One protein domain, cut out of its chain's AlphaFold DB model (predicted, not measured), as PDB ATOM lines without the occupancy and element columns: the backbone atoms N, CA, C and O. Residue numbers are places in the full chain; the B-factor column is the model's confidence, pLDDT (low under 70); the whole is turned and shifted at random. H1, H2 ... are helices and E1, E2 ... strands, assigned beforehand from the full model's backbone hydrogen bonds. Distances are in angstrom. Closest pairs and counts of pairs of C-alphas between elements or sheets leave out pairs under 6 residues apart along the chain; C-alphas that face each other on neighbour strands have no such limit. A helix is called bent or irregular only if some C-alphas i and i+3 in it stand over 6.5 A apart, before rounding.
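What this domain is: This is residues 18 to 158 and 179 to 202 of the 202 residues of an uncharacterized protein of Sulfurospirillum sp. ACSTCE (UniProt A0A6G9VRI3). A long, twisted sheet makes a wall of three long strands, E5, E6 and E7, and the helices H2 and H3 pack over one face of it. The short strands E1 and E3 sit beside E5, E2 and E4 pair separately next to this wall, and the small helix H1 lies off the sheet. The printed part has 165 residues, with three named helices and seven named strands in the order H1 E1 E2 E3 E4 H2 E5 E6 E7 H3; the class is mixed, helices and strands. The five-strand sheet is branched and mixed in direction, and E2 with E4 is antiparallel. The whole is elongated, 58 by 31 by 24 A, and only just compact, close to loose, with a radius of gyration of the C-alphas of 18.0 A.

Where its parts are: Start at Glu 18; residues 18 to 31 hold no named element. Find C-alpha 32 at (10.982, 108.462, 25.972), where H1, residues 32 to 35, begins. E1 is residues 43 to 46, E2 53 to 55, E3 57 to 60 and E4 74 to 77. H2, residues 78 to 89, spans 18.6 A and is irregular: C-alphas 78 and 81 are 7.2 A apart. E5, residues 102 to 116, starts at (24.307, 93.502, 36.271) and runs 42.4 A. E6, residues 127 to 142, runs 44.1 A, and E7, residues 145 to 156, 35.5 A. H3, residues 181 to 199, runs 26.9 A to C-alpha 199 at (6.679, 90.518, 28.805).

How they stand to each other: Look first at E5, E6 and E7, a meander, each strand the antiparallel neighbour of the one before, made of two hairpins; N 111 and O 133 are 2.9 A apart, N 138 and O 149 2.8 A. On the other side of E5 from E6 are E1, parallel, with N 103 to O 45 at 2.8 A, and E3, parallel, with N 59 to O 112 at 2.9 A. E2 runs on into E3 at 27 degrees; E2 and E4 have N 54 and O 76 at 2.8 A. H2 is on the branched sheet, its closest C-alphas to E5 being Ala 78 and Ile 107, 4.7 A. H3 is on it too, with C-alphas Val 132 and Ile 188 of E6 and H3 closest at 6.6 A. H2 and H3 touch at a steep tilt of 55 degrees, the same way, through residues 190 to 197 of H3 alone; C-alphas Val 84 and Tyr 194 are closest, 6.4 A. H1 is apart from H2 and H3. In H3 every O i to N i+4 pair is within hydrogen-bond range, in H2 5 of 8; H1 is too short for one.

The domain as a whole: The C-alphas of Val 39 and Ser 67 are the two farthest apart, 59.6 A. Residues 159 to 178 are cut out, and C-alphas 158 and 179 stand 13.4 A apart across the cut. The links E3 to E4 and H2 to E5 are long. Mean pLDDT of the printed part is 86.6; it is under 70 at residues 38, 66 to 69, 122 to 125, 179 and 201 to 202.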
ATOM      1  N   GLU A  18      26.077  89.666   7.817       89.19
ATOM      2  CA  GLU A  18      25.938  89.960   9.243       89.19
ATOM      3  C   GLU A  18      24.685  90.812   9.505       89.19
ATOM      4  O   GLU A  18      24.516  91.897   8.946       89.19
ATOM      5  N   ILE A  19      23.805  90.333  10.385       90.56
ATOM      6  CA  ILE A  19      22.670  91.092  10.907       90.56
ATOM      7  C   ILE A  19      23.167  91.970  12.053       90.56
ATOM      8  O   ILE A  19      23.531  91.488  13.130       90.56
ATOM      9  N   VAL A  20      23.115  93.283  11.844       88.94
ATOM     10  CA  VAL A  20      23.486  94.272  12.856       88.94
ATOM     11  C   VAL A  20      22.282  94.568  13.749       88.94
ATOM     12  O   VAL A  20      21.283  95.093  13.278       88.94
ATOM     13  N   VAL A  21      22.381  94.274  15.048       90.69
ATOM     14  CA  VAL A  21      21.385  94.680  16.059       90.69
ATOM     15  C   VAL A  21      21.971  95.833  16.862       90.69
ATOM     16  O   VAL A  21      22.740  95.639  17.805       90.69
ATOM     17  N   ASP A  22      21.649  97.056  16.460       90.69
ATOM     18  CA  ASP A  22      22.174  98.279  17.073       90.69
ATOM     19  C   ASP A  22      21.178  98.949  18.034       90.69
ATOM     20  O   ASP A  22      21.570  99.811  18.825       90.69
ATOM     21  N   GLY A  23      19.918  98.514  18.017       88.44
ATOM     22  CA  GLY A  23      18.838  99.045  18.835       88.44
ATOM     23  C   GLY A  23      18.054 100.188  18.179       88.44
ATOM     24  O   GLY A  23      17.198 100.767  18.855       88.44
ATOM     25  N   LYS A  24      18.299 100.504  16.898       89.88
ATOM     26  CA  LYS A  24      17.601 101.535  16.108       89.88
ATOM     27  C   LYS A  24      16.086 101.422  16.239       89.88
ATOM     28  O   LYS A  24      15.426 102.398  16.586       89.88
ATOM     29  N   TYR A  25      15.531 100.241  16.005       89.25
ATOM     30  CA  TYR A  25      14.096  99.982  16.028       89.25
ATOM     31  C   TYR A  25      13.555  99.780  17.437       89.25
ATOM     32  O   TYR A  25      12.484 100.296  17.751       89.25
ATOM     33  N   SER A  26      14.298  99.098  18.311       84.50
ATOM     34  CA  SER A  26      13.860  98.915  19.705       84.50
ATOM     35  C   SER A  26      13.736 100.240  20.469       84.50
ATOM     36  O   SER A  26      12.822 100.412  21.273       84.50
ATOM     37  N   SER A  27      14.600 101.220  20.175       83.88
ATOM     38  CA  SER A  27      14.539 102.556  20.782       83.88
ATOM     39  C   SER A  27      13.213 103.278  20.502       83.88
ATOM     40  O   SER A  27      12.757 104.075  21.321       83.88
ATOM     41  N   LEU A  28      12.556 102.951  19.382       86.12
ATOM     42  CA  LEU A  28      11.264 103.516  18.992       86.12
ATOM     43  C   LEU A  28      10.090 102.898  19.752       86.12
ATOM     44  O   LEU A  28       8.981 103.412  19.633       86.12
ATOM     45  N   LEU A  29      10.293 101.809  20.495       83.31
ATOM     46  CA  LEU A  29       9.275 101.195  21.354       83.31
ATOM     47  C   LEU A  29       9.342 101.711  22.791       83.31
ATOM     48  O   LEU A  29       8.327 101.710  23.485       83.31
ATOM     49  N   GLY A  30      10.516 102.190  23.202       77.75
ATOM     50  CA  GLY A  30      10.763 102.678  24.549       77.75
ATOM     51  C   GLY A  30       9.875 103.838  24.975       77.75
ATOM     52  O   GLY A  30       9.330 104.582  24.149       77.75
ATOM     53  N   ASN A  31       9.747 104.017  26.291       80.94
ATOM     54  CA  ASN A  31       9.102 105.196  26.856       80.94
ATOM     55  C   ASN A  31      10.107 106.368  26.928       80.94
ATOM     56  O   ASN A  31      10.954 106.401  27.829       80.94
ATOM     57  N   PRO A  32      10.004 107.378  26.037       74.62
ATOM     58  CA  PRO A  32      10.982 108.462  25.972       74.62
ATOM     59  C   PRO A  32      10.940 109.384  27.195       74.62
ATOM     60  O   PRO A  32      11.934 110.043  27.492       74.62
ATOM     61  N   TYR A  33       9.810 109.446  27.908       77.75
ATOM     62  CA  TYR A  33       9.683 110.248  29.124       77.75
ATOM     63  C   TYR A  33      10.385 109.566  30.286       77.75
ATOM     64  O   TYR A  33      11.185 110.189  30.975       77.75
ATOM     65  N   LYS A  34      10.149 108.262  30.449       78.88
ATOM     66  CA  LYS A  34      10.746 107.461  31.518       78.88
ATOM     67  C   LYS A  34      12.270 107.396  31.401       78.88
ATOM     68  O   LYS A  34      12.985 107.559  32.388       78.88
ATOM     69  N   ALA A  35      12.774 107.275  30.173       71.62
ATOM     70  CA  ALA A  35      14.203 107.346  29.883       71.62
ATOM     71  C   ALA A  35      14.850 108.664  30.354       71.62
ATOM     72  O   ALA A  35      15.993 108.633  30.802       71.62
ATOM     73  N   LYS A  36      14.118 109.787  30.327       77.69
ATOM     74  CA  LYS A  36      14.605 111.128  30.700       77.69
ATOM     75  C   LYS A  36      14.343 111.535  32.155       77.69
ATOM     76  O   LYS A  36      14.705 112.644  32.528       77.69
ATOM     77  N   LEU A  37      13.703 110.689  32.964       74.62
ATOM     78  CA  LEU A  37      13.482 110.998  34.378       74.62
ATOM     79  C   LEU A  37      14.817 111.066  35.127       74.62
ATOM     80  O   LEU A  37      15.644 110.166  34.996       74.62
ATOM     81  N   GLU A  38      14.989 112.110  35.939       68.62
ATOM     82  CA  GLU A  38      16.181 112.298  36.780       68.62
ATOM     83  C   GLU A  38      16.260 111.261  37.909       68.62
ATOM     84  O   GLU A  38      17.346 110.860  38.319       68.62
ATOM     85  N   VAL A  39      15.110 110.782  38.391       79.25
ATOM     86  CA  VAL A  39      15.040 109.764  39.443       79.25
ATOM     87  C   VAL A  39      14.975 108.378  38.800       79.25
ATOM     88  O   VAL A  39      13.917 107.941  38.342       79.25
ATOM     89  N   LYS A  40      16.117 107.683  38.763       83.94
ATOM     90  CA  LYS A  40      16.212 106.255  38.421       83.94
ATOM     91  C   LYS A  40      16.172 105.386  39.674       83.94
ATOM     92  O   LYS A  40      16.485 105.845  40.767       83.94
ATOM     93  N   SER A  41      15.799 104.117  39.508       81.88
ATOM     94  CA  SER A  41      15.596 103.197  40.636       81.88
ATOM     95  C   SER A  41      16.907 102.790  41.314       81.88
ATOM     96  O   SER A  41      16.962 102.680  42.534       81.88
ATOM     97  N   SER A  42      17.949 102.524  40.521       88.38
ATOM     98  CA  SER A  42      19.297 102.179  40.982       88.38
ATOM     99  C   SER A  42      20.278 102.133  39.806       88.38
ATOM    100  O   SER A  42      19.877 102.210  38.641       88.38
ATOM    101  N   ASP A  43      21.552 101.921  40.117       92.62
ATOM    102  CA  ASP A  43      22.615 101.685  39.144       92.62
ATOM    103  C   ASP A  43      22.639 100.218  38.682       92.62
ATOM    104  O   ASP A  43      22.492  99.291  39.487       92.62
ATOM    105  N   LEU A  44      22.851  99.993  37.386       93.12
ATOM    106  CA  LEU A  44      22.921  98.677  36.746       93.12
ATOM    107  C   LEU A  44      24.015  98.675  35.671       93.12
ATOM    108  O   LEU A  44      24.112  99.609  34.878       93.12
ATOM    109  N   SER A  45      24.801  97.606  35.599       94.19
ATOM    110  CA  SER A  45      25.766  97.376  34.525       94.19
ATOM    111  C   SER A  45      25.189  96.437  33.468       94.19
ATOM    112  O   SER A  45      24.539  95.448  33.796       94.19
ATOM    113  N   ILE A  46      25.421  96.723  32.187       92.88
ATOM    114  CA  ILE A  46      25.122  95.776  31.105       92.88
ATOM    115  C   ILE A  46      26.437  95.130  30.701       92.88
ATOM    116  O   ILE A  46      27.298  95.797  30.126       92.88
ATOM    117  N   ILE A  47      26.600  93.852  31.033       88.62
ATOM    118  CA  ILE A  47      27.836  93.127  30.746       88.62
ATOM    119  C   ILE A  47      27.717  92.530  29.347       88.62
ATOM    120  O   ILE A  47      26.714  91.905  28.997       88.62
ATOM    121  N   SER A  48      28.747  92.738  28.531       76.25
ATOM    122  CA  SER A  48      28.851  92.077  27.236       76.25
ATOM    123  C   SER A  48      28.845  90.562  27.442       76.25
ATOM    124  O   SER A  48      29.696  90.030  28.153       76.25
ATOM    125  N   GLY A  49      27.865  89.886  26.844       70.50
ATOM    126  CA  GLY A  49      27.795  88.423  26.817       70.50
ATOM    127  C   GLY A  49      28.853  87.807  25.898       70.50
ATOM    128  O   GLY A  49      29.805  88.467  25.476       70.50
ATOM    129  N   SER A  50      28.652  86.544  25.541       75.19
ATOM    130  CA  SER A  50      29.519  85.796  24.632       75.19
ATOM    131  C   SER A  50      29.837  86.531  23.313       75.19
ATOM    132  O   SER A  50      28.973  87.157  22.689       75.19
ATOM    133  N   SER A  51      31.086  86.409  22.849       77.25
ATOM    134  CA  SER A  51      31.536  86.869  21.525       77.25
ATOM    135  C   SER A  51      31.251  85.857  20.407       77.25
ATOM    136  O   SER A  51      31.760  86.007  19.298       77.25
ATOM    137  N   ASN A  52      30.491  84.798  20.694       88.88
ATOM    138  CA  ASN A  52      30.159  83.769  19.714       88.88
ATOM    139  C   ASN A  52      29.314  84.343  18.571       88.88
ATOM    140  O   ASN A  52      28.417  85.155  18.797       88.88
ATOM    141  N   ILE A  53      29.573  83.867  17.356       92.19
ATOM    142  CA  ILE A  53      28.748  84.140  16.178       92.19
ATOM    143  C   ILE A  53      27.760  82.986  16.009       92.19
ATOM    144  O   ILE A  53      28.133  81.816  16.091       92.19
ATOM    145  N   ILE A  54      26.502  83.328  15.770       92.31
ATOM    146  CA  ILE A  54      25.399  82.407  15.520       92.31
ATOM    147  C   ILE A  54      25.057  82.490  14.041       92.31
ATOM    148  O   ILE A  54      24.802  83.573  13.514       92.31
ATOM    149  N   ASN A  55      25.017  81.336  13.384       94.12
ATOM    150  CA  ASN A  55      24.509  81.222  12.024       94.12
ATOM    151  C   ASN A  55      22.987  81.080  12.086       94.12
ATOM    152  O   ASN A  55      22.476  80.191  12.770       94.12
ATOM    153  N   ALA A  56      22.265  81.946  11.380       94.12
ATOM    154  CA  ALA A  56      20.819  81.850  11.300       94.12
ATOM    155  C   ALA A  56      20.413  80.609  10.498       94.12
ATOM    156  O   ALA A  56      20.942  80.350   9.415       94.12
ATOM    157  N   VAL A  57      19.420  79.867  10.985       95.06
ATOM    158  CA  VAL A  57      18.782  78.812  10.193       95.06
ATOM    159  C   VAL A  57      17.851  79.478   9.186       95.06
ATOM    160  O   VAL A  57      16.799  79.992   9.563       95.06
ATOM    161  N   VAL A  58      18.226  79.486   7.908       92.88
ATOM    162  CA  VAL A  58      17.415  80.103   6.849       92.88
ATOM    163  C   VAL A  58      16.559  79.050   6.157       92.88
ATOM    164  O   VAL A  58      17.087  78.079   5.617       92.88
ATOM    165  N   THR A  59      15.241  79.250   6.135       92.56
ATOM    166  CA  THR A  59      14.313  78.415   5.357       92.56
ATOM    167  C   THR A  59      13.600  79.243   4.301       92.56
ATOM    168  O   THR A  59      13.301  80.419   4.515       92.56
ATOM    169  N   THR A  60      13.346  78.643   3.140       88.62
ATOM    170  CA  THR A  60      12.707  79.325   2.015       88.62
ATOM    171  C   THR A  60      11.680  78.419   1.336       88.62
ATOM    172  O   THR A  60      11.745  77.197   1.446       88.62
ATOM    173  N   ASN A  61      10.725  79.008   0.613       85.56
ATOM    174  CA  ASN A  61       9.794  78.275  -0.260       85.56
ATOM    175  C   ASN A  61      10.329  78.087  -1.698       85.56
ATOM    176  O   ASN A  61       9.576  77.667  -2.579       85.56
ATOM    177  N   LYS A  62      11.592  78.457  -1.949       81.50
ATOM    178  CA  LYS A  62      12.252  78.435  -3.258       81.50
ATOM    179  C   LYS A  62      13.356  77.386  -3.236       81.50
ATOM    180  O   LYS A  62      14.283  77.494  -2.441       81.50
ATOM    181  N   ASN A  63      13.257  76.408  -4.132       73.19
ATOM    182  CA  ASN A  63      14.192  75.280  -4.189       73.19
ATOM    183  C   ASN A  63      15.292  75.463  -5.243       73.19
ATOM    184  O   ASN A  63      16.311  74.783  -5.183       73.19
ATOM    185  N   ASP A  64      15.089  76.368  -6.200       72.69
ATOM    186  CA  ASP A  64      16.043  76.661  -7.264       72.69
ATOM    187  C   ASP A  64      16.401  78.150  -7.243       72.69
ATOM    188  O   ASP A  64      15.599  79.009  -7.618       72.69
ATOM    189  N   PHE A  65      17.607  78.455  -6.762       74.12
ATOM    190  CA  PHE A  65      18.184  79.800  -6.794       74.12
ATOM    191  C   PHE A  65      18.896  80.091  -8.134       74.12
ATOM    192  O   PHE A  65      19.425  81.180  -8.342       74.12
ATOM    193  N   GLY A  66      18.873  79.153  -9.088       65.94
ATOM    194  CA  GLY A  66      19.605  79.254 -10.343       65.94
ATOM    195  C   GLY A  66      21.124  79.240 -10.144       65.94
ATOM    196  O   GLY A  66      21.646  79.120  -9.038       65.94
ATOM    197  N   SER A  67      21.871  79.382 -11.237       63.72
ATOM    198  CA  SER A  67      23.343  79.442 -11.207       63.72
ATOM    199  C   SER A  67      23.900  80.801 -10.760       63.72
ATOM    200  O   SER A  67      25.096  80.913 -10.495       63.72
ATOM    201  N   ILE A  68      23.048  81.832 -10.698       63.50
ATOM    202  CA  ILE A  68      23.436  83.233 -10.468       63.50
ATOM    203  C   ILE A  68      23.109  83.683  -9.036       63.50
ATOM    204  O   ILE A  68      23.814  84.538  -8.500       63.50
ATOM    205  N   TYR A  69      22.094  83.098  -8.391       68.19
ATOM    206  CA  TYR A  69      21.722  83.434  -7.017       68.19
ATOM    207  C   TYR A  69      22.028  82.270  -6.079       68.19
ATOM    208  O   TYR A  69      21.958  81.101  -6.446       68.19
ATOM    209  N   ARG A  70      22.393  82.596  -4.840       75.38
ATOM    210  CA  ARG A  70      22.534  81.618  -3.762       75.38
ATOM    211  C   ARG A  70      21.420  81.811  -2.755       75.38
ATOM    212  O   ARG A  70      20.859  82.903  -2.642       75.38
ATOM    213  N   GLN A  71      21.147  80.749  -2.010       81.31
ATOM    214  CA  GLN A  71      20.351  80.865  -0.804       81.31
ATOM    215  C   GLN A  71      21.004  81.903   0.123       81.31
ATOM    216  O   GLN A  71      22.222  81.858   0.308       81.31
ATOM    217  N   PRO A  72      20.234  82.862   0.661       84.94
ATOM    218  CA  PRO A  72      20.776  83.840   1.588       84.94
ATOM    219  C   PRO A  72      21.195  83.157   2.889       84.94
ATOM    220  O   PRO A  72      20.509  82.269   3.395       84.94
ATOM    221  N   GLU A  73      22.312  83.613   3.435       90.19
ATOM    222  CA  GLU A  73      22.863  83.163   4.706       90.19
ATOM    223  C   GLU A  73      23.065  84.384   5.594       90.19
ATOM    224  O   GLU A  73      23.533  85.422   5.117       90.19
ATOM    225  N   PHE A  74      22.729  84.258   6.877       92.81
ATOM    226  CA  PHE A  74      22.871  85.346   7.836       92.81
ATOM    227  C   PHE A  74      23.628  84.909   9.081       92.81
ATOM    228  O   PHE A  74      23.498  83.769   9.534       92.81
ATOM    229  N   THR A  75      24.373  85.840   9.668       94.25
ATOM    230  CA  THR A  75      25.074  85.648  10.940       94.25
ATOM    231  C   THR A  75      24.734  86.751  11.926       94.25
ATOM    232  O   THR A  75      24.310  87.839  11.543       94.25
ATOM    233  N   ILE A  76      24.892  86.472  13.216       93.50
ATOM    234  CA  ILE A  76      24.684  87.453  14.278       93.50
ATOM    235  C   ILE A  76      25.581  87.143  15.476       93.50
ATOM    236  O   ILE A  76      25.737  85.983  15.850       93.50
ATOM    237  N   ALA A  77      26.156  88.158  16.122       93.06
ATOM    238  CA  ALA A  77      26.835  87.940  17.398       93.06
ATOM    239  C   ALA A  77      25.822  87.652  18.524       93.06
ATOM    240  O   ALA A  77      24.821  88.353  18.680       93.06
ATOM    241  N   ALA A  78      26.094  86.639  19.346       93.00
ATOM    242  CA  ALA A  78      25.216  86.207  20.436       93.00
ATOM    243  C   ALA A  78      24.905  87.347  21.420       93.00
ATOM    244  O   ALA A  78      23.778  87.501  21.881       93.00
ATOM    245  N   SER A  79      25.890  88.200  21.698       94.12
ATOM    246  CA  SER A  79      25.760  89.346  22.601       94.12
ATOM    247  C   SER A  79      25.068  90.570  21.991       94.12
ATOM    248  O   SER A  79      24.854  91.553  22.705       94.12
ATOM    249  N   SER A  80      24.680  90.543  20.712       92.50
ATOM    250  CA  SER A  80      24.095  91.701  20.023       92.50
ATOM    251  C   SER A  80      22.793  92.196  20.668       92.50
ATOM    252  O   SER A  80      22.520  93.399  20.680       92.50
ATOM    253  N   CYS A  81      22.019  91.315  21.313       94.12
ATOM    254  CA  CYS A  81      20.798  91.717  22.018       94.12
ATOM    255  C   CYS A  81      21.048  92.581  23.273       94.12
ATOM    256  O   CYS A  81      20.122  93.243  23.748       94.12
ATOM    257  N   ASN A  82      22.293  92.695  23.760       94.12
ATOM    258  CA  ASN A  82      22.650  93.637  24.828       94.12
ATOM    259  C   ASN A  82      22.378  95.099  24.461       94.12
ATOM    260  O   ASN A  82      22.100  95.906  25.345       94.12
ATOM    261  N   LYS A  83      22.419  95.453  23.171       93.25
ATOM    262  CA  LYS A  83      22.071  96.804  22.704       93.25
ATOM    263  C   LYS A  83      20.603  97.124  22.993       93.25
ATOM    264  O   LYS A  83      20.294  98.180  23.541       93.25
ATOM    265  N   VAL A  84      19.718  96.170  22.707       94.81
ATOM    266  CA  VAL A  84      18.281  96.275  22.990       94.81
ATOM    267  C   VAL A  84      18.022  96.247  24.498       94.81
ATOM    268  O   VAL A  84      17.298  97.101  25.009       94.81
ATOM    269  N   LEU A  85      18.669  95.330  25.229       94.50
ATOM    270  CA  LEU A  85      18.576  95.248  26.690       94.50
ATOM    271  C   LEU A  85      18.989  96.565  27.360       94.50
ATOM    272  O   LEU A  85      18.298  97.038  28.259       94.50
ATOM    273  N   LYS A  86      20.091  97.178  26.911       92.88
ATOM    274  CA  LYS A  86      20.572  98.462  27.429       92.88
ATOM    275  C   LYS A  86      19.533  99.562  27.242       92.88
ATOM    276  O   LYS A  86      19.245 100.271  28.202       92.88
ATOM    277  N   ASN A  87      18.962  99.684  26.041       89.69
ATOM    278  CA  ASN A  87      17.921 100.676  25.761       89.69
ATOM    279  C   ASN A  87      16.701 100.474  26.669       89.69
ATOM    280  O   ASN A  87      16.202 101.434  27.247       89.69
ATOM    281  N   PHE A  88      16.268  99.225  26.845       91.81
ATOM    282  CA  PHE A  88      15.124  98.876  27.686       91.81
ATOM    283  C   PHE A  88      15.371  99.133  29.182       91.81
ATOM    284  O   PHE A  88      14.519  99.692  29.869       91.81
ATOM    285  N   MET A  89      16.538  98.749  29.708       91.75
ATOM    286  CA  MET A  89      16.860  98.917  31.132       91.75
ATOM    287  C   MET A  89      17.163 100.374  31.500       91.75
ATOM    288  O   MET A  89      16.882 100.781  32.626       91.75
ATOM    289  N   ALA A  90      17.661 101.184  30.560       89.75
ATOM    290  CA  ALA A  90      17.883 102.618  30.768       89.75
ATOM    291  C   ALA A  90      16.588 103.401  31.064       89.75
ATOM    292  O   ALA A  90      16.633 104.530  31.559       89.75
ATOM    293  N   GLU A  91      15.415 102.822  30.797       88.62
ATOM    294  CA  GLU A  91      14.144 103.408  31.217       88.62
ATOM    295  C   GLU A  91      14.012 103.450  32.747       88.62
ATOM    296  O   GLU A  91      13.531 104.443  33.285       88.62
ATOM    297  N   ASP A  92      14.485 102.418  33.448       88.88
ATOM    298  CA  ASP A  92      14.273 102.209  34.889       88.88
ATOM    299  C   ASP A  92      15.526 102.435  35.750       88.88
ATOM    300  O   ASP A  92      15.414 102.731  36.945       88.88
ATOM    301  N   TYR A  93      16.709 102.297  35.150       89.94
ATOM    302  CA  TYR A  93      17.999 102.247  35.835       89.94
ATOM    303  C   TYR A  93      18.999 103.254  35.258       89.94
ATOM    304  O   TYR A  93      18.935 103.615  34.080       89.94
ATOM    305  N   ASN A  94      19.967 103.659  36.079       90.25
ATOM    306  CA  ASN A  94      21.184 104.311  35.601       90.25
ATOM    307  C   ASN A  94      22.126 103.237  35.057       90.25
ATOM    308  O   ASN A  94      22.527 102.333  35.790       90.25
ATOM    309  N   ILE A  95      22.501 103.331  33.782       91.44
ATOM    310  CA  ILE A  95      23.427 102.365  33.188       91.44
ATOM    311  C   ILE A  95      24.869 102.817  33.429       91.44
ATOM    312  O   ILE A  95      25.347 103.737  32.764       91.44
ATOM    313  N   VAL A  96      25.561 102.150  34.352       92.06
ATOM    314  CA  VAL A  96      26.952 102.443  34.737       92.06
ATOM    315  C   VAL A  96      27.796 101.174  34.673       92.06
ATOM    316  O   VAL A  96      27.338 100.092  35.028       92.06
ATOM    317  N   SER A  97      29.043 101.279  34.217       87.31
ATOM    318  CA  SER A  97      29.898 100.106  33.986       87.31
ATOM    319  C   SER A  97      30.315  99.380  35.271       87.31
ATOM    320  O   SER A  97      30.526  98.171  35.234       87.31
ATOM    321  N   THR A  98      30.411 100.091  36.397       85.94
ATOM    322  CA  THR A  98      30.985  99.600  37.664       85.94
ATOM    323  C   THR A  98      29.947  99.162  38.705       85.94
ATOM    324  O   THR A  98      30.289  99.054  39.878       85.94
ATOM    325  N   SER A  99      28.684  98.940  38.324       90.00
ATOM    326  CA  SER A  99      27.652  98.479  39.271       90.00
ATOM    327  C   SER A  99      27.819  96.997  39.626       90.00
ATOM    328  O   SER A  99      28.107  96.174  38.757       90.00
ATOM    329  N   GLU A 100      27.572  96.653  40.893       88.25
ATOM    330  CA  GLU A 100      27.460  95.264  41.363       88.25
ATOM    331  C   GLU A 100      26.214  94.565  40.801       88.25
ATOM    332  O   GLU A 100      26.205  93.350  40.587       88.25
ATOM    333  N   ASN A 101      25.157  95.337  40.529       92.56
ATOM    334  CA  ASN A 101      23.987  94.834  39.830       92.56
ATOM    335  C   ASN A 101      24.298  94.794  38.339       92.56
ATOM    336  O   ASN A 101      24.727  95.793  37.760       92.56
ATOM    337  N   SER A 102      24.023  93.667  37.691       94.56
ATOM    338  CA  SER A 102      24.307  93.502  36.271       94.56
ATOM    339  C   SER A 102      23.188  92.806  35.516       94.56
ATOM    340  O   SER A 102      22.378  92.086  36.094       94.56
ATOM    341  N   ALA A 103      23.132  93.030  34.210       94.31
ATOM    342  CA  ALA A 103      22.274  92.282  33.314       94.31
ATOM    343  C   ALA A 103      23.012  91.923  32.021       94.31
ATOM    344  O   ALA A 103      23.830  92.699  31.524       94.31
ATOM    345  N   THR A 104      22.697  90.755  31.473       95.12
ATOM    346  CA  THR A 104      23.181  90.285  30.175       95.12
ATOM    347  C   THR A 104      22.028  89.717  29.367       95.12
ATOM    348  O   THR A 104      21.070  89.162  29.910       95.12
ATOM    349  N   CYS A 105      22.129  89.870  28.056       94.69
ATOM    350  CA  CYS A 105      21.298  89.220  27.066       94.69
ATOM    351  C   CYS A 105      22.199  88.452  26.098       94.69
ATOM    352  O   CYS A 105      23.191  88.998  25.599       94.69
ATOM    353  N   GLU A 106      21.828  87.205  25.822       95.50
ATOM    354  CA  GLU A 106      22.443  86.371  24.794       95.50
ATOM    355  C   GLU A 106      21.367  85.786  23.882       95.50
ATOM    356  O   GLU A 106      20.344  85.289  24.347       95.50
ATOM    357  N   ILE A 107      21.589  85.850  22.574       94.88
ATOM    358  CA  ILE A 107      20.793  85.129  21.583       94.88
ATOM    359  C   ILE A 107      21.236  83.664  21.634       94.88
ATOM    360  O   ILE A 107      22.426  83.384  21.564       94.88
ATOM    361  N   GLU A 108      20.299  82.727  21.769       94.06
ATOM    362  CA  GLU A 108      20.580  81.280  21.735       94.06
ATOM    363  C   GLU A 108      20.263  80.681  20.363       94.06
ATOM    364  O   GLU A 108      20.924  79.748  19.914       94.06
ATOM    365  N   SER A 109      19.241  81.209  19.684       94.50
ATOM    366  CA  SER A 109      18.811  80.708  18.380       94.50
ATOM    367  C   SER A 109      18.218  81.811  17.514       94.50
ATOM    368  O   SER A 109      17.565  82.734  18.005       94.50
ATOM    369  N   LEU A 110      18.447  81.689  16.207       95.94
ATOM    370  CA  LEU A 110      17.884  82.563  15.189       95.94
ATOM    371  C   LEU A 110      17.474  81.725  13.978       95.94
ATOM    372  O   LEU A 110      18.295  81.014  13.396       95.94
ATOM    373  N   LYS A 111      16.209  81.838  13.581       97.00
ATOM    374  CA  LYS A 111      15.673  81.239  12.361       97.00
ATOM    375  C   LYS A 111      14.988  82.314  11.528       97.00
ATOM    376  O   LYS A 111      14.221  83.117  12.053       97.00
ATOM    377  N   VAL A 112      15.276  82.325  10.231       95.06
ATOM    378  CA  VAL A 112      14.739  83.288   9.265       95.06
ATOM    379  C   VAL A 112      13.992  82.516   8.187       95.06
ATOM    380  O   VAL A 112      14.580  81.706   7.475       95.06
ATOM    381  N   ASN A 113      12.694  82.768   8.054       93.06
ATOM    382  CA  ASN A 113      11.858  82.182   7.016       93.06
ATOM    383  C   ASN A 113      11.594  83.245   5.947       93.06
ATOM    384  O   ASN A 113      11.004  84.291   6.226       93.06
ATOM    385  N   LEU A 114      12.041  82.978   4.720       89.12
ATOM    386  CA  LEU A 114      11.866  83.866   3.574       89.12
ATOM    387  C   LEU A 114      10.887  83.249   2.582       89.12
ATOM    388  O   LEU A 114      11.125  82.175   2.028       89.12
ATOM    389  N   THR A 115       9.794  83.954   2.317       85.81
ATOM    390  CA  THR A 115       8.851  83.574   1.264       85.81
ATOM    391  C   THR A 115       9.122  84.415   0.031       85.81
ATOM    392  O   THR A 115       9.056  85.643   0.078       85.81
ATOM    393  N   TYR A 116       9.417  83.749  -1.078       81.75
ATOM    394  CA  TYR A 116       9.559  84.347  -2.394       81.75
ATOM    395  C   TYR A 116       8.212  84.374  -3.109       81.75
ATOM    396  O   TYR A 116       7.492  83.372  -3.125       81.75
ATOM    397  N   ALA A 117       7.906  85.509  -3.741       80.25
ATOM    398  CA  ALA A 117       6.702  85.694  -4.549       80.25
ATOM    399  C   ALA A 117       6.693  84.784  -5.790       80.25
ATOM    400  O   ALA A 117       5.646  84.291  -6.197       80.25
ATOM    401  N   PHE A 118       7.876  84.537  -6.362       79.12
ATOM    402  CA  PHE A 118       8.078  83.715  -7.555       79.12
ATOM    403  C   PHE A 118       9.027  82.557  -7.225       79.12
ATOM    404  O   PHE A 118      10.241  82.618  -7.433       79.12
ATOM    405  N   ASN A 119       8.480  81.486  -6.654       75.38
ATOM    406  CA  ASN A 119       9.272  80.331  -6.226       75.38
ATOM    407  C   ASN A 119       9.703  79.403  -7.378       75.38
ATOM    408  O   ASN A 119      10.692  78.693  -7.222       75.38
ATOM    409  N   ASN A 120       9.026  79.463  -8.529       75.62
ATOM    410  CA  ASN A 120       9.318  78.635  -9.710       75.62
ATOM    411  C   ASN A 120      10.160  79.339 -10.791       75.62
ATOM    412  O   ASN A 120      10.538  78.700 -11.766       75.62
ATOM    413  N   ASP A 121      10.438  80.638 -10.648       72.69
ATOM    414  CA  ASP A 121      11.224  81.405 -11.623       72.69
ATOM    415  C   ASP A 121      12.620  81.686 -11.058       72.69
ATOM    416  O   ASP A 121      12.775  82.454 -10.107       72.69
ATOM    417  N   SER A 122      13.651  81.040 -11.602       67.50
ATOM    418  CA  SER A 122      15.033  81.153 -11.118       67.50
ATOM    419  C   SER A 122      15.664  82.531 -11.367       67.50
ATOM    420  O   SER A 122      16.669  82.858 -10.736       67.50
ATOM    421  N   HIS A 123      15.066  83.370 -12.219       65.69
ATOM    422  CA  HIS A 123      15.552  84.717 -12.522       65.69
ATOM    423  C   HIS A 123      14.930  85.800 -11.631       65.69
ATOM    424  O   HIS A 123      15.425  86.928 -11.604       65.69
ATOM    425  N   LEU A 124      13.876  85.470 -10.876       67.12
ATOM    426  CA  LEU A 124      13.189  86.401  -9.984       67.12
ATOM    427  C   LEU A 124      13.430  86.041  -8.514       67.12
ATOM    428  O   LEU A 124      13.052  84.971  -8.034       67.12
ATOM    429  N   ASN A 125      14.025  86.982  -7.776       69.81
ATOM    430  CA  ASN A 125      14.367  86.832  -6.360       69.81
ATOM    431  C   ASN A 125      13.636  87.869  -5.492       69.81
ATOM    432  O   ASN A 125      14.250  88.625  -4.741       69.81
ATOM    433  N   VAL A 126      12.313  87.951  -5.647       77.50
ATOM    434  CA  VAL A 126      11.470  88.914  -4.920       77.50
ATOM    435  C   VAL A 126      10.930  88.266  -3.650       77.50
ATOM    436  O   VAL A 126      10.135  87.327  -3.727       77.50
ATOM    437  N   ILE A 127      11.350  88.771  -2.491       81.31
ATOM    438  CA  ILE A 127      10.860  88.330  -1.180       81.31
ATOM    439  C   ILE A 127       9.547  89.057  -0.879       81.31
ATOM    440  O   ILE A 127       9.495  90.284  -0.895       81.31
ATOM    441  N   SER A 128       8.485  88.298  -0.619       80.44
ATOM    442  CA  SER A 128       7.167  88.817  -0.239       80.44
ATOM    443  C   SER A 128       6.944  88.817   1.270       80.44
ATOM    444  O   SER A 128       6.168  89.623   1.786       80.44
ATOM    445  N   THR A 129       7.571  87.891   1.995       84.75
ATOM    446  CA  THR A 129       7.390  87.765   3.444       84.75
ATOM    447  C   THR A 129       8.687  87.372   4.118       84.75
ATOM    448  O   THR A 129       9.389  86.470   3.659       84.75
ATOM    449  N   ILE A 130       8.970  88.056   5.223       87.69
ATOM    450  CA  ILE A 130      10.089  87.789   6.118       87.69
ATOM    451  C   ILE A 130       9.505  87.516   7.494       87.69
ATOM    452  O   ILE A 130       8.728  88.317   8.021       87.69
ATOM    453  N   GLU A 131       9.893  86.385   8.063       91.81
ATOM    454  CA  GLU A 131       9.518  85.967   9.402       91.81
ATOM    455  C   GLU A 131      10.769  85.522  10.155       91.81
ATOM    456  O   GLU A 131      11.620  84.816   9.616       91.81
ATOM    457  N   VAL A 132      10.896  85.972  11.397       94.44
ATOM    458  CA  VAL A 132      12.057  85.743  12.246       94.44
ATOM    459  C   VAL A 132      11.587  85.124  13.552       94.44
ATOM    460  O   VAL A 132      10.724  85.658  14.247       94.44
ATOM    461  N   GLU A 133      12.184  83.989  13.886       95.50
ATOM    462  CA  GLU A 133      12.031  83.311  15.165       95.50
ATOM    463  C   GLU A 133      13.349  83.438  15.930       95.50
ATOM    464  O   GLU A 133      14.432  83.209  15.385       95.50
ATOM    465  N   THR A 134      13.275  83.885  17.179       95.75
ATOM    466  CA  THR A 134      14.447  84.220  17.992       95.75
ATOM    467  C   THR A 134      14.269  83.698  19.403       95.75
ATOM    468  O   THR A 134      13.261  83.990  20.041       95.75
ATOM    469  N   GLY A 135      15.271  82.981  19.903       96.25
ATOM    470  CA  GLY A 135      15.398  82.625  21.313       96.25
ATOM    471  C   GLY A 135      16.491  83.447  21.985       96.25
ATOM    472  O   GLY A 135      17.588  83.573  21.436       96.25
ATOM    473  N   ILE A 136      16.204  83.985  23.171       95.50
ATOM    474  CA  ILE A 136      17.166  84.717  24.001       95.50
ATOM    475  C   ILE A 136      17.202  84.190  25.438       95.50
ATOM    476  O   ILE A 136      16.200  83.717  25.983       95.50
ATOM    477  N   VAL A 137      18.354  84.370  26.076       95.19
ATOM    478  CA  VAL A 137      18.558  84.248  27.520       95.19
ATOM    479  C   VAL A 137      18.815  85.631  28.079       95.19
ATOM    480  O   VAL A 137      19.663  86.368  27.579       95.19
ATOM    481  N   ILE A 138      18.118  85.962  29.156       94.19
ATOM    482  CA  ILE A 138      18.348  87.166  29.939       94.19
ATOM    483  C   ILE A 138      18.792  86.731  31.326       94.19
ATOM    484  O   ILE A 138      18.091  85.971  31.996       94.19
ATOM    485  N   LYS A 139      19.929  87.241  31.785       93.75
ATOM    486  CA  LYS A 139      20.417  87.018  33.144       93.75
ATOM    487  C   LYS A 139      20.539  88.352  33.852       93.75
ATOM    488  O   LYS A 139      21.196  89.256  33.352       93.75
ATOM    489  N   ILE A 140      19.904  88.480  35.010       91.94
ATOM    490  CA  ILE A 140      19.953  89.667  35.864       91.94
ATOM    491  C   ILE A 140      20.531  89.252  37.211       91.94
ATOM    492  O   ILE A 140      20.015  88.346  37.865       91.94
ATOM    493  N   VAL A 141      21.591  89.928  37.633       91.50
ATOM    494  CA  VAL A 141      22.188  89.814  38.960       91.50
ATOM    495  C   VAL A 141      21.811  91.063  39.743       91.50
ATOM    496  O   VAL A 141      22.197  92.168  39.367       91.50
ATOM    497  N   LYS A 142      21.043  90.900  40.820       90.00
ATOM    498  CA  LYS A 142      20.630  92.001  41.693       90.00
ATOM    499  C   LYS A 142      20.880  91.639  43.148       90.00
ATOM    500  O   LYS A 142      20.323  90.657  43.628       90.00
ATOM    501  N   ASN A 143      21.688  92.433  43.849       88.12
ATOM    502  CA  ASN A 143      22.050  92.215  45.254       88.12
ATOM    503  C   ASN A 143      22.531  90.769  45.521       88.12
ATOM    504  O   ASN A 143      22.083  90.118  46.461       88.12
ATOM    505  N   GLY A 144      23.371  90.229  44.632       84.31
ATOM    506  CA  GLY A 144      23.872  88.848  44.702       84.31
ATOM    507  C   GLY A 144      22.882  87.753  44.274       84.31
ATOM    508  O   GLY A 144      23.284  86.603  44.117       84.31
ATOM    509  N   VAL A 145      21.611  88.083  44.026       90.00
ATOM    510  CA  VAL A 145      20.602  87.135  43.530       90.00
ATOM    511  C   VAL A 145      20.636  87.089  42.008       90.00
ATOM    512  O   VAL A 145      20.561  88.122  41.346       90.00
ATOM    513  N   ILE A 146      20.710  85.881  41.451       91.44
ATOM    514  CA  ILE A 146      20.724  85.642  40.006       91.44
ATOM    515  C   ILE A 146      19.332  85.199  39.557       91.44
ATOM    516  O   ILE A 146      18.825  84.176  40.013       91.44
ATOM    517  N   LYS A 147      18.736  85.945  38.625       92.00
ATOM    518  CA  LYS A 147      17.528  85.554  37.891       92.00
ATOM    519  C   LYS A 147      17.894  85.337  36.430       92.00
ATOM    520  O   LYS A 147      18.368  86.258  35.771       92.00
ATOM    521  N   GLU A 148      17.652  84.136  35.928       93.62
ATOM    522  CA  GLU A 148      17.849  83.778  34.525       93.62
ATOM    523  C   GLU A 148      16.498  83.433  33.900       93.62
ATOM    524  O   GLU A 148      15.697  82.715  34.499       93.62
ATOM    525  N   VAL A 149      16.228  83.975  32.717       94.06
ATOM    526  CA  VAL A 149      14.987  83.758  31.976       94.06
ATOM    527  C   VAL A 149      15.338  83.427  30.536       94.06
ATOM    528  O   VAL A 149      16.032  84.196  29.875       94.06
ATOM    529  N   ARG A 150      14.833  82.292  30.051       95.44
ATOM    530  CA  ARG A 150      14.856  81.932  28.632       95.44
ATOM    531  C   ARG A 150      13.494  82.209  28.035       95.44
ATOM    532  O   ARG A 150      12.478  81.853  28.628       95.44
ATOM    533  N   THR A 151      13.478  82.843  26.877       94.50
ATOM    534  CA  THR A 151      12.248  83.151  26.158       94.50
ATOM    535  C   THR A 151      12.514  83.133  24.666       94.50
ATOM    536  O   THR A 151      13.620  83.415  24.211       94.50
ATOM    537  N   SER A 152      11.486  82.793  23.905       93.88
ATOM    538  CA  SER A 152      11.523  82.795  22.453       93.88
ATOM    539  C   SER A 152      10.301  83.499  21.911       93.88
ATOM    540  O   SER A 152       9.225  83.431  22.507       93.88
ATOM    541  N   ASP A 153      10.462  84.134  20.766       91.50
ATOM    542  CA  ASP A 153       9.377  84.826  20.105       91.50
ATOM    543  C   ASP A 153       9.532  84.748  18.589       91.50
ATOM    544  O   ASP A 153      10.628  84.569  18.049       91.50
ATOM    545  N   LYS A 154       8.397  84.849  17.909       92.50
ATOM    546  CA  LYS A 154       8.269  84.699  16.472       92.50
ATOM    547  C   LYS A 154       7.458  85.864  15.927       92.50
ATOM    548  O   LYS A 154       6.314  86.082  16.329       92.50
ATOM    549  N   LEU A 155       8.062  86.612  15.014       88.94
ATOM    550  CA  LEU A 155       7.466  87.792  14.407       88.94
ATOM    551  C   LEU A 155       7.692  87.818  12.905       88.94
ATOM    552  O   LEU A 155       8.691  87.326  12.395       88.94
ATOM    553  N   ASP A 156       6.765  88.445  12.203       86.81
ATOM    554  CA  ASP A 156       6.878  88.765  10.791       86.81
ATOM    555  C   ASP A 156       7.136  90.265  10.596       86.81
ATOM    556  O   ASP A 156       7.208  91.048  11.547       86.81
ATOM    557  N   GLN A 157       7.233  90.688   9.340       82.00
ATOM    558  CA  GLN A 157       7.354  92.098   8.959       82.00
ATOM    559  C   GLN A 157       6.202  92.998   9.451       82.00
ATOM    560  O   GLN A 157       6.374  94.214   9.522       82.00
ATOM    561  N   THR A 158       5.043  92.431   9.812       81.50
ATOM    562  CA  THR A 158       3.925  93.185  10.409       81.50
ATOM    563  C   THR A 158       4.084  93.371  11.917       81.50
ATOM    564  O   THR A 158       3.339  94.138  12.531       81.50
ATOM    565  N   LYS A 179      12.983  98.588   2.196       64.75
ATOM    566  CA  LYS A 179      14.014  98.099   3.112       64.75
ATOM    567  C   LYS A 179      14.610  96.816   2.558       64.75
ATOM    568  O   LYS A 179      13.878  95.958   2.056       64.75
ATOM    569  N   SER A 180      15.925  96.668   2.675       80.31
ATOM    570  CA  SER A 180      16.581  95.412   2.320       80.31
ATOM    571  C   SER A 180      16.106  94.278   3.240       80.31
ATOM    572  O   SER A 180      15.503  94.509   4.296       80.31
ATOM    573  N   THR A 181      16.355  93.033   2.847       83.81
ATOM    574  CA  THR A 181      16.013  91.855   3.656       83.81
ATOM    575  C   THR A 181      16.657  91.931   5.038       83.81
ATOM    576  O   THR A 181      16.003  91.675   6.044       83.81
ATOM    577  N   GLU A 182      17.913  92.361   5.096       88.56
ATOM    578  CA  GLU A 182      18.700  92.537   6.315       88.56
ATOM    579  C   GLU A 182      18.061  93.563   7.246       88.56
ATOM    580  O   GLU A 182      17.900  93.302   8.436       88.56
ATOM    581  N   GLU A 183      17.654  94.718   6.711       88.19
ATOM    582  CA  GLU A 183      17.050  95.775   7.520       88.19
ATOM    583  C   GLU A 183      15.668  95.361   8.049       88.19
ATOM    584  O   GLU A 183      15.296  95.716   9.172       88.19
ATOM    585  N   ASN A 184      14.914  94.565   7.283       87.62
ATOM    586  CA  ASN A 184      13.679  93.954   7.772       87.62
ATOM    587  C   ASN A 184      13.953  92.930   8.878       87.62
ATOM    588  O   ASN A 184      13.288  92.975   9.911       87.62
ATOM    589  N   ILE A 185      14.945  92.049   8.711       91.88
ATOM    590  CA  ILE A 185      15.324  91.080   9.747       91.88
ATOM    591  C   ILE A 185      15.772  91.807  11.019       91.88
ATOM    592  O   ILE A 185      15.280  91.478  12.097       91.88
ATOM    593  N   GLN A 186      16.626  92.832  10.909       94.31
ATOM    594  CA  GLN A 186      17.035  93.675  12.035       94.31
ATOM    595  C   GLN A 186      15.816  94.268  12.749       94.31
ATOM    596  O   GLN A 186      15.704  94.178  13.972       94.31
ATOM    597  N   MET A 187      14.892  94.868  11.993       92.69
ATOM    598  CA  MET A 187      13.684  95.473  12.544       92.69
ATOM    599  C   MET A 187      12.848  94.458  13.321       92.69
ATOM    600  O   MET A 187      12.488  94.724  14.468       92.69
ATOM    601  N   ILE A 188      12.550  93.307  12.719       91.50
ATOM    602  CA  ILE A 188      11.746  92.252  13.344       91.50
ATOM    603  C   ILE A 188      12.438  91.743  14.612       91.50
ATOM    604  O   ILE A 188      11.811  91.659  15.668       91.50
ATOM    605  N   LEU A 189      13.740  91.475  14.527       94.12
ATOM    606  CA  LEU A 189      14.550  90.953  15.621       94.12
ATOM    607  C   LEU A 189      14.600  91.911  16.817       94.12
ATOM    608  O   LEU A 189      14.353  91.505  17.951       94.12
ATOM    609  N   GLU A 190      14.862  93.197  16.587       95.12
ATOM    610  CA  GLU A 190      14.903  94.195  17.659       95.12
ATOM    611  C   GLU A 190      13.548  94.388  18.347       95.12
ATOM    612  O   GLU A 190      13.492  94.530  19.572       95.12
ATOM    613  N   ASN A 191      12.455  94.371  17.577       92.56
ATOM    614  CA  ASN A 191      11.100  94.448  18.125       92.56
ATOM    615  C   ASN A 191      10.759  93.189  18.936       92.56
ATOM    616  O   ASN A 191      10.203  93.306  20.028       92.56
ATOM    617  N   SER A 192      11.134  92.008  18.436       92.06
ATOM    618  CA  SER A 192      10.972  90.717  19.116       92.06
ATOM    619  C   SER A 192      11.684  90.712  20.473       92.06
ATOM    620  O   SER A 192      11.061  90.485  21.509       92.06
ATOM    621  N   ILE A 193      12.970  91.085  20.501       93.94
ATOM    622  CA  ILE A 193      13.764  91.156  21.737       93.94
ATOM    623  C   ILE A 193      13.143  92.140  22.736       93.94
ATOM    624  O   ILE A 193      12.976  91.802  23.908       93.94
ATOM    625  N   TYR A 194      12.766  93.343  22.293       92.50
ATOM    626  CA  TYR A 194      12.149  94.334  23.179       92.50
ATOM    627  C   TYR A 194      10.811  93.835  23.748       92.50
ATOM    628  O   TYR A 194      10.542  93.993  24.940       92.50
ATOM    629  N   ARG A 195       9.977  93.187  22.924       90.25
ATOM    630  CA  ARG A 195       8.696  92.611  23.355       90.25
ATOM    631  C   ARG A 195       8.888  91.503  24.385       90.25
ATOM    632  O   ARG A 195       8.212  91.515  25.412       90.25
ATOM    633  N   MET A 196       9.832  90.595  24.148       92.81
ATOM    634  CA  MET A 196      10.204  89.548  25.102       92.81
ATOM    635  C   MET A 196      10.640  90.143  26.446       92.81
ATOM    636  O   MET A 196      10.114  89.759  27.489       92.81
ATOM    637  N   LEU A 197      11.527  91.144  26.426       90.88
ATOM    638  CA  LEU A 197      11.965  91.856  27.631       90.88
ATOM    639  C   LEU A 197      10.787  92.481  28.389       90.88
ATOM    640  O   LEU A 197      10.683  92.329  29.608       90.88
ATOM    641  N   ASN A 198       9.874  93.139  27.677       88.62
ATOM    642  CA  ASN A 198       8.697  93.752  28.281       88.62
ATOM    643  C   ASN A 198       7.759  92.722  28.925       88.62
ATOM    644  O   ASN A 198       7.291  92.939  30.039       88.62
ATOM    645  N   ASN A 199       7.538  91.579  28.276       85.62
ATOM    646  CA  ASN A 199       6.679  90.518  28.805       85.62
ATOM    647  C   ASN A 199       7.284  89.842  30.046       85.62
ATOM    648  O   ASN A 199       6.548  89.459  30.946       85.62
ATOM    649  N   THR A 200       8.615  89.752  30.140       80.19
ATOM    650  CA  THR A 200       9.304  89.181  31.317       80.19
ATOM    651  C   THR A 200       9.333  90.089  32.557       80.19
ATOM    652  O   THR A 200       9.791  89.652  33.617       80.19
ATOM    653  N   LYS A 201       8.875  91.348  32.446       67.31
ATOM    654  CA  LYS A 201       8.674  92.240  33.604       67.31
ATOM    655  C   LYS A 201       7.403  91.907  34.403       67.31
ATOM    656  O   LYS A 201       7.352  92.300  35.568       67.31
ATOM    657  N   GLY A 202       6.409  91.268  33.777       41.50
ATOM    658  CA  GLY A 202       5.165  90.811  34.420       41.50
ATOM    659  C   GLY A 202       5.352  89.519  35.201       41.50
ATOM    660  O   GLY A 202       4.570  89.324  36.154       41.50
TER     661      GLY A 202